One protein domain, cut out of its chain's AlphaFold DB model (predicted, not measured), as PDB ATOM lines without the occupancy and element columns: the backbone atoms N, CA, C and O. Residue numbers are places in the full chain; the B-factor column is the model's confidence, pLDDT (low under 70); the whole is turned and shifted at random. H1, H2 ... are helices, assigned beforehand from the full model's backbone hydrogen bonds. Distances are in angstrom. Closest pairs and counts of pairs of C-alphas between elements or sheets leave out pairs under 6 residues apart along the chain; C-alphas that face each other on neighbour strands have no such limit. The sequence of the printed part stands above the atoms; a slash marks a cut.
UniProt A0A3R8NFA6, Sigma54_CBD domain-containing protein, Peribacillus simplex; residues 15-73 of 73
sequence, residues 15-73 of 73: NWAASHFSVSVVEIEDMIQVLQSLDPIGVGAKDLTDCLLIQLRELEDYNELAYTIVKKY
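This is residues 15 to 73 of the 73 residues of the protein "Sigma54_CBD domain-containing protein" of Peribacillus simplex (UniProt A0A3R8NFA6). Two pairs of helices follow each other along an elongated model: short H1 is set crosswise at the first residues of H2, and H3 and H4 fold back side by side as a hairpin, with a long loop, residues 37 to 47, joining the pairs. The 59 printed residues have four named helices, H1 to H4 in order, and no named strand: all helix. The whole is loose, radius of gyration of the C-alphas 13.6 A, spanning 41 by 23 by 15 A.

Find C-alpha 15 at (-31.251, -37.158, 41.651), where H1 begins, residues 15 to 21. H2, residues 25 to 36, runs 16.4 A; H3, residues 48 to 58, runs 15.6 A. H4, residues 64 to 72, runs 12.2 A to C-alpha 72 at (-54.349, -50.755, 35.829).

H1 touches H2, residues 25 to 28 alone, about perpendicular at 89 degrees; closest are C-alphas of Ala 18 and Val 25, 5.1 A. H2 and H3 are close but not clearly touching, C-alphas of Gln 36 and Ile 54 being closest at 7.7 A. The hairpin H3 and H4 touch at a shallow tilt of 21 degrees, opposite ways; closest are C-alphas of Thr 49 and Val 70, 6.2 A. H1 is apart from H3 and H4, and H2 from H4. In H1, H2, H3 and H4 every O i to N i+4 pair is within hydrogen-bond range.

The farthest C-alphas, of Ser 22 and Leu 65, are 41.4 A apart. The printed part has no cut; the link H2 to H3 is long. No printed residue is under 70 in pLDDT.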
ATOM      1  N   ASN A  15     -31.946 -37.877  40.574       94.94
ATOM      2  CA  ASN A  15     -31.251 -37.158  41.651       94.94
ATOM      3  C   ASN A  15     -29.731 -37.252  41.497       94.94
ATOM      4  O   ASN A  15     -29.007 -36.268  41.681       94.94
ATOM      5  N   TRP A  16     -29.245 -38.440  41.140       94.19
ATOM      6  CA  TRP A  16     -27.852 -38.669  40.808       94.19
ATOM      7  C   TRP A  16     -27.447 -37.846  39.587       94.19
ATOM      8  O   TRP A  16     -26.427 -37.166  39.641       94.19
ATOM      9  N   ALA A  17     -28.255 -37.849  38.522       93.38
ATOM     10  CA  ALA A  17     -27.984 -37.080  37.312       93.38
ATOM     11  C   ALA A  17     -27.939 -35.574  37.602       93.38
ATOM     12  O   ALA A  17     -26.977 -34.910  37.222       93.38
ATOM     13  N   ALA A  18     -28.909 -35.054  38.354       96.50
ATOM     14  CA  ALA A  18     -28.945 -33.657  38.778       96.50
ATOM     15  C   ALA A  18     -27.674 -33.273  39.547       96.50
ATOM     16  O   ALA A  18     -27.008 -32.289  39.224       96.50
ATOM     17  N   SER A  19     -27.268 -34.120  40.497       96.62
ATOM     18  CA  SER A  19     -26.037 -33.931  41.270       96.62
ATOM     19  C   SER A  19     -24.781 -34.000  40.393       96.62
ATOM     20  O   SER A  19     -23.868 -33.193  40.555       96.62
ATOM     21  N   HIS A  20     -24.726 -34.947  39.452       94.88
ATOM     22  CA  HIS A  20     -23.585 -35.159  38.563       94.88
ATOM     23  C   HIS A  20     -23.389 -33.991  37.589       94.88
ATOM     24  O   HIS A  20     -22.261 -33.554  37.368       94.88
ATOM     25  N   PHE A  21     -24.484 -33.461  37.042       94.25
ATOM     26  CA  PHE A  21     -24.465 -32.353  36.091       94.25
ATOM     27  C   PHE A  21     -24.552 -30.970  36.755       94.25
ATOM     28  O   PHE A  21     -24.436 -29.966  36.060       94.25
ATOM     29  N   SER A  22     -24.682 -30.904  38.087       96.94
ATOM     30  CA  SER A  22     -24.842 -29.653  38.848       96.94
ATOM     31  C   SER A  22     -26.036 -28.808  38.379       96.94
ATOM     32  O   SER A  22     -25.947 -27.585  38.293       96.94
ATOM     33  N   VAL A  23     -27.150 -29.477  38.085       97.19
ATOM     34  CA  VAL A  23     -28.437 -28.877  37.695       97.19
ATOM     35  C   VAL A  23     -29.522 -29.291  38.687       97.19
ATOM     36  O   VAL A  23     -29.302 -30.145  39.548       97.19
ATOM     37  N   SER A  24     -30.702 -28.686  38.603       98.00
ATOM     38  CA  SER A  24     -31.843 -29.102  39.418       98.00
ATOM     39  C   SER A  24     -32.433 -30.434  38.938       98.00
ATOM     40  O   SER A  24     -32.339 -30.799  37.768       98.00
ATOM     41  N   VAL A  25     -33.089 -31.165  39.847       97.25
ATOM     42  CA  VAL A  25     -33.836 -32.387  39.488       97.25
ATOM     43  C   VAL A  25     -34.951 -32.075  38.491       97.25
ATOM     44  O   VAL A  25     -35.164 -32.855  37.573       97.25
ATOM     45  N   VAL A  26     -35.586 -30.908  38.619       97.44
ATOM     46  CA  VAL A  26     -36.633 -30.444  37.695       97.44
ATOM     47  C   VAL A  26     -36.091 -30.317  36.270       97.44
ATOM     48  O   VAL A  26     -36.709 -30.823  35.344       97.44
ATOM     49  N   GLU A  27     -34.902 -29.733  36.084       97.44
ATOM     50  CA  GLU A  27     -34.274 -29.647  34.755       97.44
ATOM     51  C   GLU A  27     -33.989 -31.033  34.157       97.44
ATOM     52  O   GLU A  27     -34.164 -31.234  32.957       97.44
ATOM     53  N   ILE A  28     -33.584 -32.008  34.977       96.12
ATOM     54  CA  ILE A  28     -33.402 -33.392  34.518       96.12
ATOM     55  C   ILE A  28     -34.740 -34.025  34.127       96.12
ATOM     56  O   ILE A  28     -34.815 -34.672  33.086       96.12
ATOM     57  N   GLU A  29     -35.788 -33.846  34.929       95.19
ATOM     58  CA  GLU A  29     -37.129 -34.357  34.628       95.19
ATOM     59  C   GLU A  29     -37.681 -33.760  33.325       95.19
ATOM     60  O   GLU A  29     -38.198 -34.502  32.488       95.19
ATOM     61  N   ASP A  30     -37.484 -32.460  33.090       96.19
ATOM     62  CA  ASP A  30     -37.861 -31.791  31.842       96.19
ATOM     63  C   ASP A  30     -37.096 -32.372  30.640       96.19
ATOM     64  O   ASP A  30     -37.678 -32.664  29.593       96.19
ATOM     65  N   MET A  31     -35.788 -32.610  30.787       94.31
ATOM     66  CA  MET A  31     -34.977 -33.256  29.749       94.31
ATOM     67  C   MET A  31     -35.424 -34.696  29.469       94.31
ATOM     68  O   MET A  31     -35.386 -35.132  28.317       94.31
ATOM     69  N   ILE A  32     -35.857 -35.432  30.496       94.50
ATOM     70  CA  ILE A  32     -36.414 -36.780  30.343       94.50
ATOM     71  C   ILE A  32     -37.728 -36.724  29.558       94.50
ATOM     72  O   ILE A  32     -37.918 -37.544  28.664       94.50
ATOM     73  N   GLN A  33     -38.603 -35.745  29.812       93.12
ATOM     74  CA  GLN A  33     -39.829 -35.584  29.019       93.12
ATOM     75  C   GLN A  33     -39.526 -35.290  27.549       93.12
ATOM     76  O   GLN A  33     -40.135 -35.889  26.662       93.12
ATOM     77  N   VAL A  34     -38.544 -34.425  27.276       93.75
ATOM     78  CA  VAL A  34     -38.083 -34.177  25.903       93.75
ATOM     79  C   VAL A  34     -37.579 -35.472  25.265       93.75
ATOM     80  O   VAL A  34     -38.019 -35.805  24.167       93.75
ATOM     81  N   LEU A  35     -36.716 -36.229  25.956       93.00
ATOM     82  CA  LEU A  35     -36.229 -37.535  25.496       93.00
ATOM     83  C   LEU A  35     -37.387 -38.484  25.145       93.00
ATOM     84  O   LEU A  35     -37.368 -39.085  24.077       93.00
ATOM     85  N   GLN A  36     -38.409 -38.563  25.997       94.56
ATOM     86  CA  GLN A  36     -39.571 -39.442  25.827       94.56
ATOM     87  C   GLN A  36     -40.496 -39.058  24.664       94.56
ATOM     88  O   GLN A  36     -41.260 -39.903  24.195       94.56
ATOM     89  N   SER A  37     -40.398 -37.823  24.168       91.00
ATOM     90  CA  SER A  37     -41.128 -37.349  22.983       91.00
ATOM     91  C   SER A  37     -40.382 -37.548  21.657       91.00
ATOM     92  O   SER A  37     -40.931 -37.253  20.595       91.00
ATOM     93  N   LEU A  38     -39.128 -38.013  21.694       91.56
ATOM     94  CA  LEU A  38     -38.348 -38.282  20.482       91.56
ATOM     95  C   LEU A  38     -38.882 -39.513  19.734       91.56
ATOM     96  O   LEU A  38     -39.720 -40.246  20.244       91.56
ATOM     97  N   ASP A  39     -38.377 -39.753  18.522       89.19
ATOM     98  CA  ASP A  39     -38.666 -40.963  17.747       89.19
ATOM     99  C   ASP A  39     -37.644 -42.070  18.102       89.19
ATOM    100  O   ASP A  39     -36.439 -41.856  17.906       89.19
ATOM    101  N   PRO A  40     -38.067 -43.234  18.640       91.31
ATOM    102  CA  PRO A  40     -39.454 -43.670  18.849       91.31
ATOM    103  C   PRO A  40     -40.115 -43.095  20.108       91.31
ATOM    104  O   PRO A  40     -39.496 -43.042  21.173       91.31
ATOM    105  N   ILE A  41     -41.408 -42.755  20.000       91.62
ATOM    106  CA  ILE A  41     -42.211 -42.219  21.114       91.62
ATOM    107  C   ILE A  41     -42.170 -43.192  22.299       91.62
ATOM    108  O   ILE A  41     -42.442 -44.389  22.149       91.62
ATOM    109  N   GLY A  42     -41.861 -42.666  23.485       90.81
ATOM    110  CA  GLY A  42     -41.698 -43.446  24.712       90.81
ATOM    111  C   GLY A  42     -40.280 -43.986  24.938       90.81
ATOM    112  O   GLY A  42     -40.063 -44.722  25.902       90.81
ATOM    113  N   VAL A  43     -39.294 -43.630  24.103       94.19
ATOM    114  CA  VAL A  43     -37.879 -43.924  24.384       94.19
ATOM    115  C   VAL A  43     -37.444 -43.266  25.697       94.19
ATOM    116  O   VAL A  43     -37.744 -42.111  25.966       94.19
ATOM    117  N   GLY A  44     -36.740 -43.995  26.558       94.00
ATOM    118  CA  GLY A  44     -36.401 -43.501  27.892       94.00
ATOM    119  C   GLY A  44     -37.579 -43.477  28.872       94.00
ATOM    120  O   GLY A  44     -37.478 -42.840  29.921       94.00
ATOM    121  N   ALA A  45     -38.683 -44.170  28.575       95.81
ATOM    122  CA  ALA A  45     -39.690 -44.511  29.577       95.81
ATOM    123  C   ALA A  45     -39.077 -45.331  30.720       95.81
ATOM    124  O   ALA A  45     -38.044 -45.987  30.553       95.81
ATOM    125  N   LYS A  46     -39.725 -45.314  31.884       93.31
ATOM    126  CA  LYS A  46     -39.266 -46.089  33.046       93.31
ATOM    127  C   LYS A  46     -39.428 -47.598  32.842       93.31
ATOM    128  O   LYS A  46     -38.598 -48.387  33.287       93.31
ATOM    129  N   ASP A  47     -40.526 -47.988  32.210       94.31
ATOM    130  CA  ASP A  47     -40.912 -49.367  31.947       94.31
ATOM    131  C   ASP A  47     -41.915 -49.426  30.782       94.31
ATOM    132  O   ASP A  47     -42.241 -48.415  30.153       94.31
ATOM    133  N   LEU A  48     -42.396 -50.634  30.471       94.25
ATOM    134  CA  LEU A  48     -43.350 -50.850  29.386       94.25
ATOM    135  C   LEU A  48     -44.683 -50.129  29.624       94.25
ATOM    136  O   LEU A  48     -45.265 -49.608  28.673       94.25
ATOM    137  N   THR A  49     -45.168 -50.095  30.867       95.94
ATOM    138  CA  THR A  49     -46.433 -49.436  31.205       95.94
ATOM    139  C   THR A  49     -46.315 -47.937  30.953       95.94
ATOM    140  O   THR A  49     -47.154 -47.369  30.258       95.94
ATOM    141  N   ASP A  50     -45.247 -47.308  31.437       95.00
ATOM    142  CA  ASP A  50     -44.957 -45.894  31.201       95.00
ATOM    143  C   ASP A  50     -44.811 -45.583  29.699       95.00
ATOM    144  O   ASP A  50     -45.449 -44.662  29.189       95.00
ATOM    145  N   CYS A  51     -44.086 -46.430  28.960       95.69
ATOM    146  CA  CYS A  51     -43.920 -46.318  27.508       95.69
ATOM    147  C   CYS A  51     -45.263 -46.317  26.763       95.69
ATOM    148  O   CYS A  51     -45.543 -45.415  25.971       95.69
ATOM    149  N   LEU A  52     -46.136 -47.283  27.062       95.06
ATOM    150  CA  LEU A  52     -47.459 -47.380  26.446       95.06
ATOM    151  C   LEU A  52     -48.359 -46.197  26.824       95.06
ATOM    152  O   LEU A  52     -49.127 -45.721  25.991       95.06
ATOM    153  N   LEU A  53     -48.276 -45.697  28.060       95.44
ATOM    154  CA  LEU A  53     -49.041 -44.522  28.479       95.44
ATOM    155  C   LEU A  53     -48.591 -43.252  27.748       95.44
ATOM    156  O   LEU A  53     -49.450 -42.443  27.403       95.44
ATOM    157  N   ILE A  54     -47.287 -43.080  27.503       94.12
ATOM    158  CA  ILE A  54     -46.747 -41.977  26.695       94.12
ATOM    159  C   ILE A  54     -47.270 -42.093  25.262       94.12
ATOM    160  O   ILE A  54     -47.897 -41.164  24.761       94.12
ATOM    161  N   GLN A  55     -47.122 -43.265  24.640       94.00
ATOM    162  CA  GLN A  55     -47.588 -43.507  23.273       94.00
ATOM    163  C   GLN A  55     -49.088 -43.236  23.113       94.00
ATOM    164  O   GLN A  55     -49.486 -42.540  22.187       94.00
ATOM    165  N   LEU A  56     -49.925 -43.722  24.035       94.69
ATOM    166  CA  LEU A  56     -51.376 -43.517  23.989       94.69
ATOM    167  C   LEU A  56     -51.796 -42.047  24.126       94.69
ATOM    168  O   LEU A  56     -52.858 -41.687  23.627       94.69
ATOM    169  N   ARG A  57     -51.011 -41.211  24.821       91.56
ATOM    170  CA  ARG A  57     -51.288 -39.770  24.950       91.56
ATOM    171  C   ARG A  57     -50.952 -38.994  23.678       91.56
ATOM    172  O   ARG A  57     -51.618 -38.002  23.411       91.56
ATOM    173  N   GLU A  58     -49.961 -39.456  22.921       88.94
ATOM    174  CA  GLU A  58     -49.504 -38.824  21.676       88.94
ATOM    175  C   GLU A  58     -50.287 -39.292  20.431       88.94
ATOM    176  O   GLU A  58     -50.145 -38.716  19.354       88.94
ATOM    177  N   LEU A  59     -51.132 -40.326  20.546       88.81
ATOM    178  CA  LEU A  59     -52.016 -40.746  19.456       88.81
ATOM    179  C   LEU A  59     -53.112 -39.702  19.197       88.81
ATOM    180  O   LEU A  59     -53.806 -39.276  20.119       88.81
ATOM    181  N   GLU A  60     -53.342 -39.376  17.920       85.81
ATOM    182  CA  GLU A  60     -54.441 -38.485  17.506       85.81
ATOM    183  C   GLU A  60     -55.825 -39.025  17.921       85.81
ATOM    184  O   GLU A  60     -56.723 -38.247  18.240       85.81
ATOM    185  N   ASP A  61     -55.991 -40.353  17.953       89.56
ATOM    186  CA  ASP A  61     -57.222 -41.039  18.368       89.56
ATOM    187  C   ASP A  61     -57.079 -41.604  19.790       89.56
ATOM    188  O   ASP A  61     -56.873 -42.803  20.006       89.56
ATOM    189  N   TYR A  62     -57.120 -40.709  20.781       90.62
ATOM    190  CA  TYR A  62     -57.010 -41.084  22.189       90.62
ATOM    191  C   TYR A  62     -58.095 -42.094  22.594       90.62
ATOM    192  O   TYR A  62     -59.296 -41.816  22.538       90.62
ATOM    193  N   ASN A  63     -57.666 -43.253  23.102       94.44
ATOM    194  CA  ASN A  63     -58.556 -44.313  23.564       94.44
ATOM    195  C   ASN A  63     -58.524 -44.448  25.094       94.44
ATOM    196  O   ASN A  63     -57.609 -45.037  25.677       94.44
ATOM    197  N   GLU A  64     -59.573 -43.949  25.751       94.12
ATOM    198  CA  GLU A  64     -59.704 -43.962  27.213       94.12
ATOM    199  C   GLU A  64     -59.704 -45.383  27.804       94.12
ATOM    200  O   GLU A  64     -59.137 -45.619  28.878       94.12
ATOM    201  N   LEU A  65     -60.299 -46.356  27.105       95.56
ATOM    202  CA  LEU A  65     -60.328 -47.745  27.560       95.56
ATOM    203  C   LEU A  65     -58.925 -48.358  27.522       95.56
ATOM    204  O   LEU A  65     -58.510 -48.970  28.505       95.56
ATOM    205  N   ALA A  66     -58.185 -48.161  26.428       95.69
ATOM    206  CA  ALA A  66     -56.804 -48.625  26.307       95.69
ATOM    207  C   ALA A  66     -55.918 -48.000  27.392       95.69
ATOM    208  O   ALA A  66     -55.222 -48.720  28.107       95.69
ATOM    209  N   TYR A  67     -56.029 -46.683  27.599       96.38
ATOM    210  CA  TYR A  67     -55.313 -45.978  28.662       96.38
ATOM    211  C   TYR A  67     -55.643 -46.544  30.049       96.38
ATOM    212  O   TYR A  67     -54.756 -46.768  30.871       96.38
ATOM    213  N   THR A  68     -56.920 -46.829  30.309       96.38
ATOM    214  CA  THR A  68     -57.373 -47.401  31.582       96.38
ATOM    215  C   THR A  68     -56.859 -48.822  31.800       96.38
ATOM    216  O   THR A  68     -56.531 -49.169  32.934       96.38
ATOM    217  N   ILE A  69     -56.795 -49.645  30.751       96.56
ATOM    218  CA  ILE A  69     -56.256 -51.009  30.827       96.56
ATOM    219  C   ILE A  69     -54.763 -50.953  31.144       96.56
ATOM    220  O   ILE A  69     -54.347 -51.551  32.130       96.56
ATOM    221  N   VAL A  70     -53.987 -50.180  30.381       96.25
ATOM    222  CA  VAL A  70     -52.540 -50.039  30.596       96.25
ATOM    223  C   VAL A  70     -52.237 -49.465  31.980       96.25
ATOM    224  O   VAL A  70     -51.350 -49.940  32.662       96.25
ATOM    225  N   LYS A  71     -52.998 -48.476  32.461       94.50
ATOM    226  CA  LYS A  71     -52.751 -47.881  33.786       94.50
ATOM    227  C   LYS A  71     -53.045 -48.834  34.956       94.50
ATOM    228  O   LYS A  71     -52.569 -48.596  36.065       94.50
ATOM    229  N   LYS A  72     -53.898 -49.845  34.761       92.88
ATOM    230  CA  LYS A  72     -54.349 -50.755  35.829       92.88
ATOM    231  C   LYS A  72     -53.513 -52.030  35.959       92.88
ATOM    232  O   LYS A  72     -53.643 -52.683  36.993       92.88
ATOM    233  N   TYR A  73     -52.729 -52.383  34.943       78.25
ATOM    234  CA  TYR A  73     -51.962 -53.627  34.855       78.25
ATOM    235  C   TYR A  73     -50.491 -53.342  34.571       78.25
ATOM    236  O   TYR A  73     -49.665 -54.102  35.118       78.25
TER     237      TYR A  73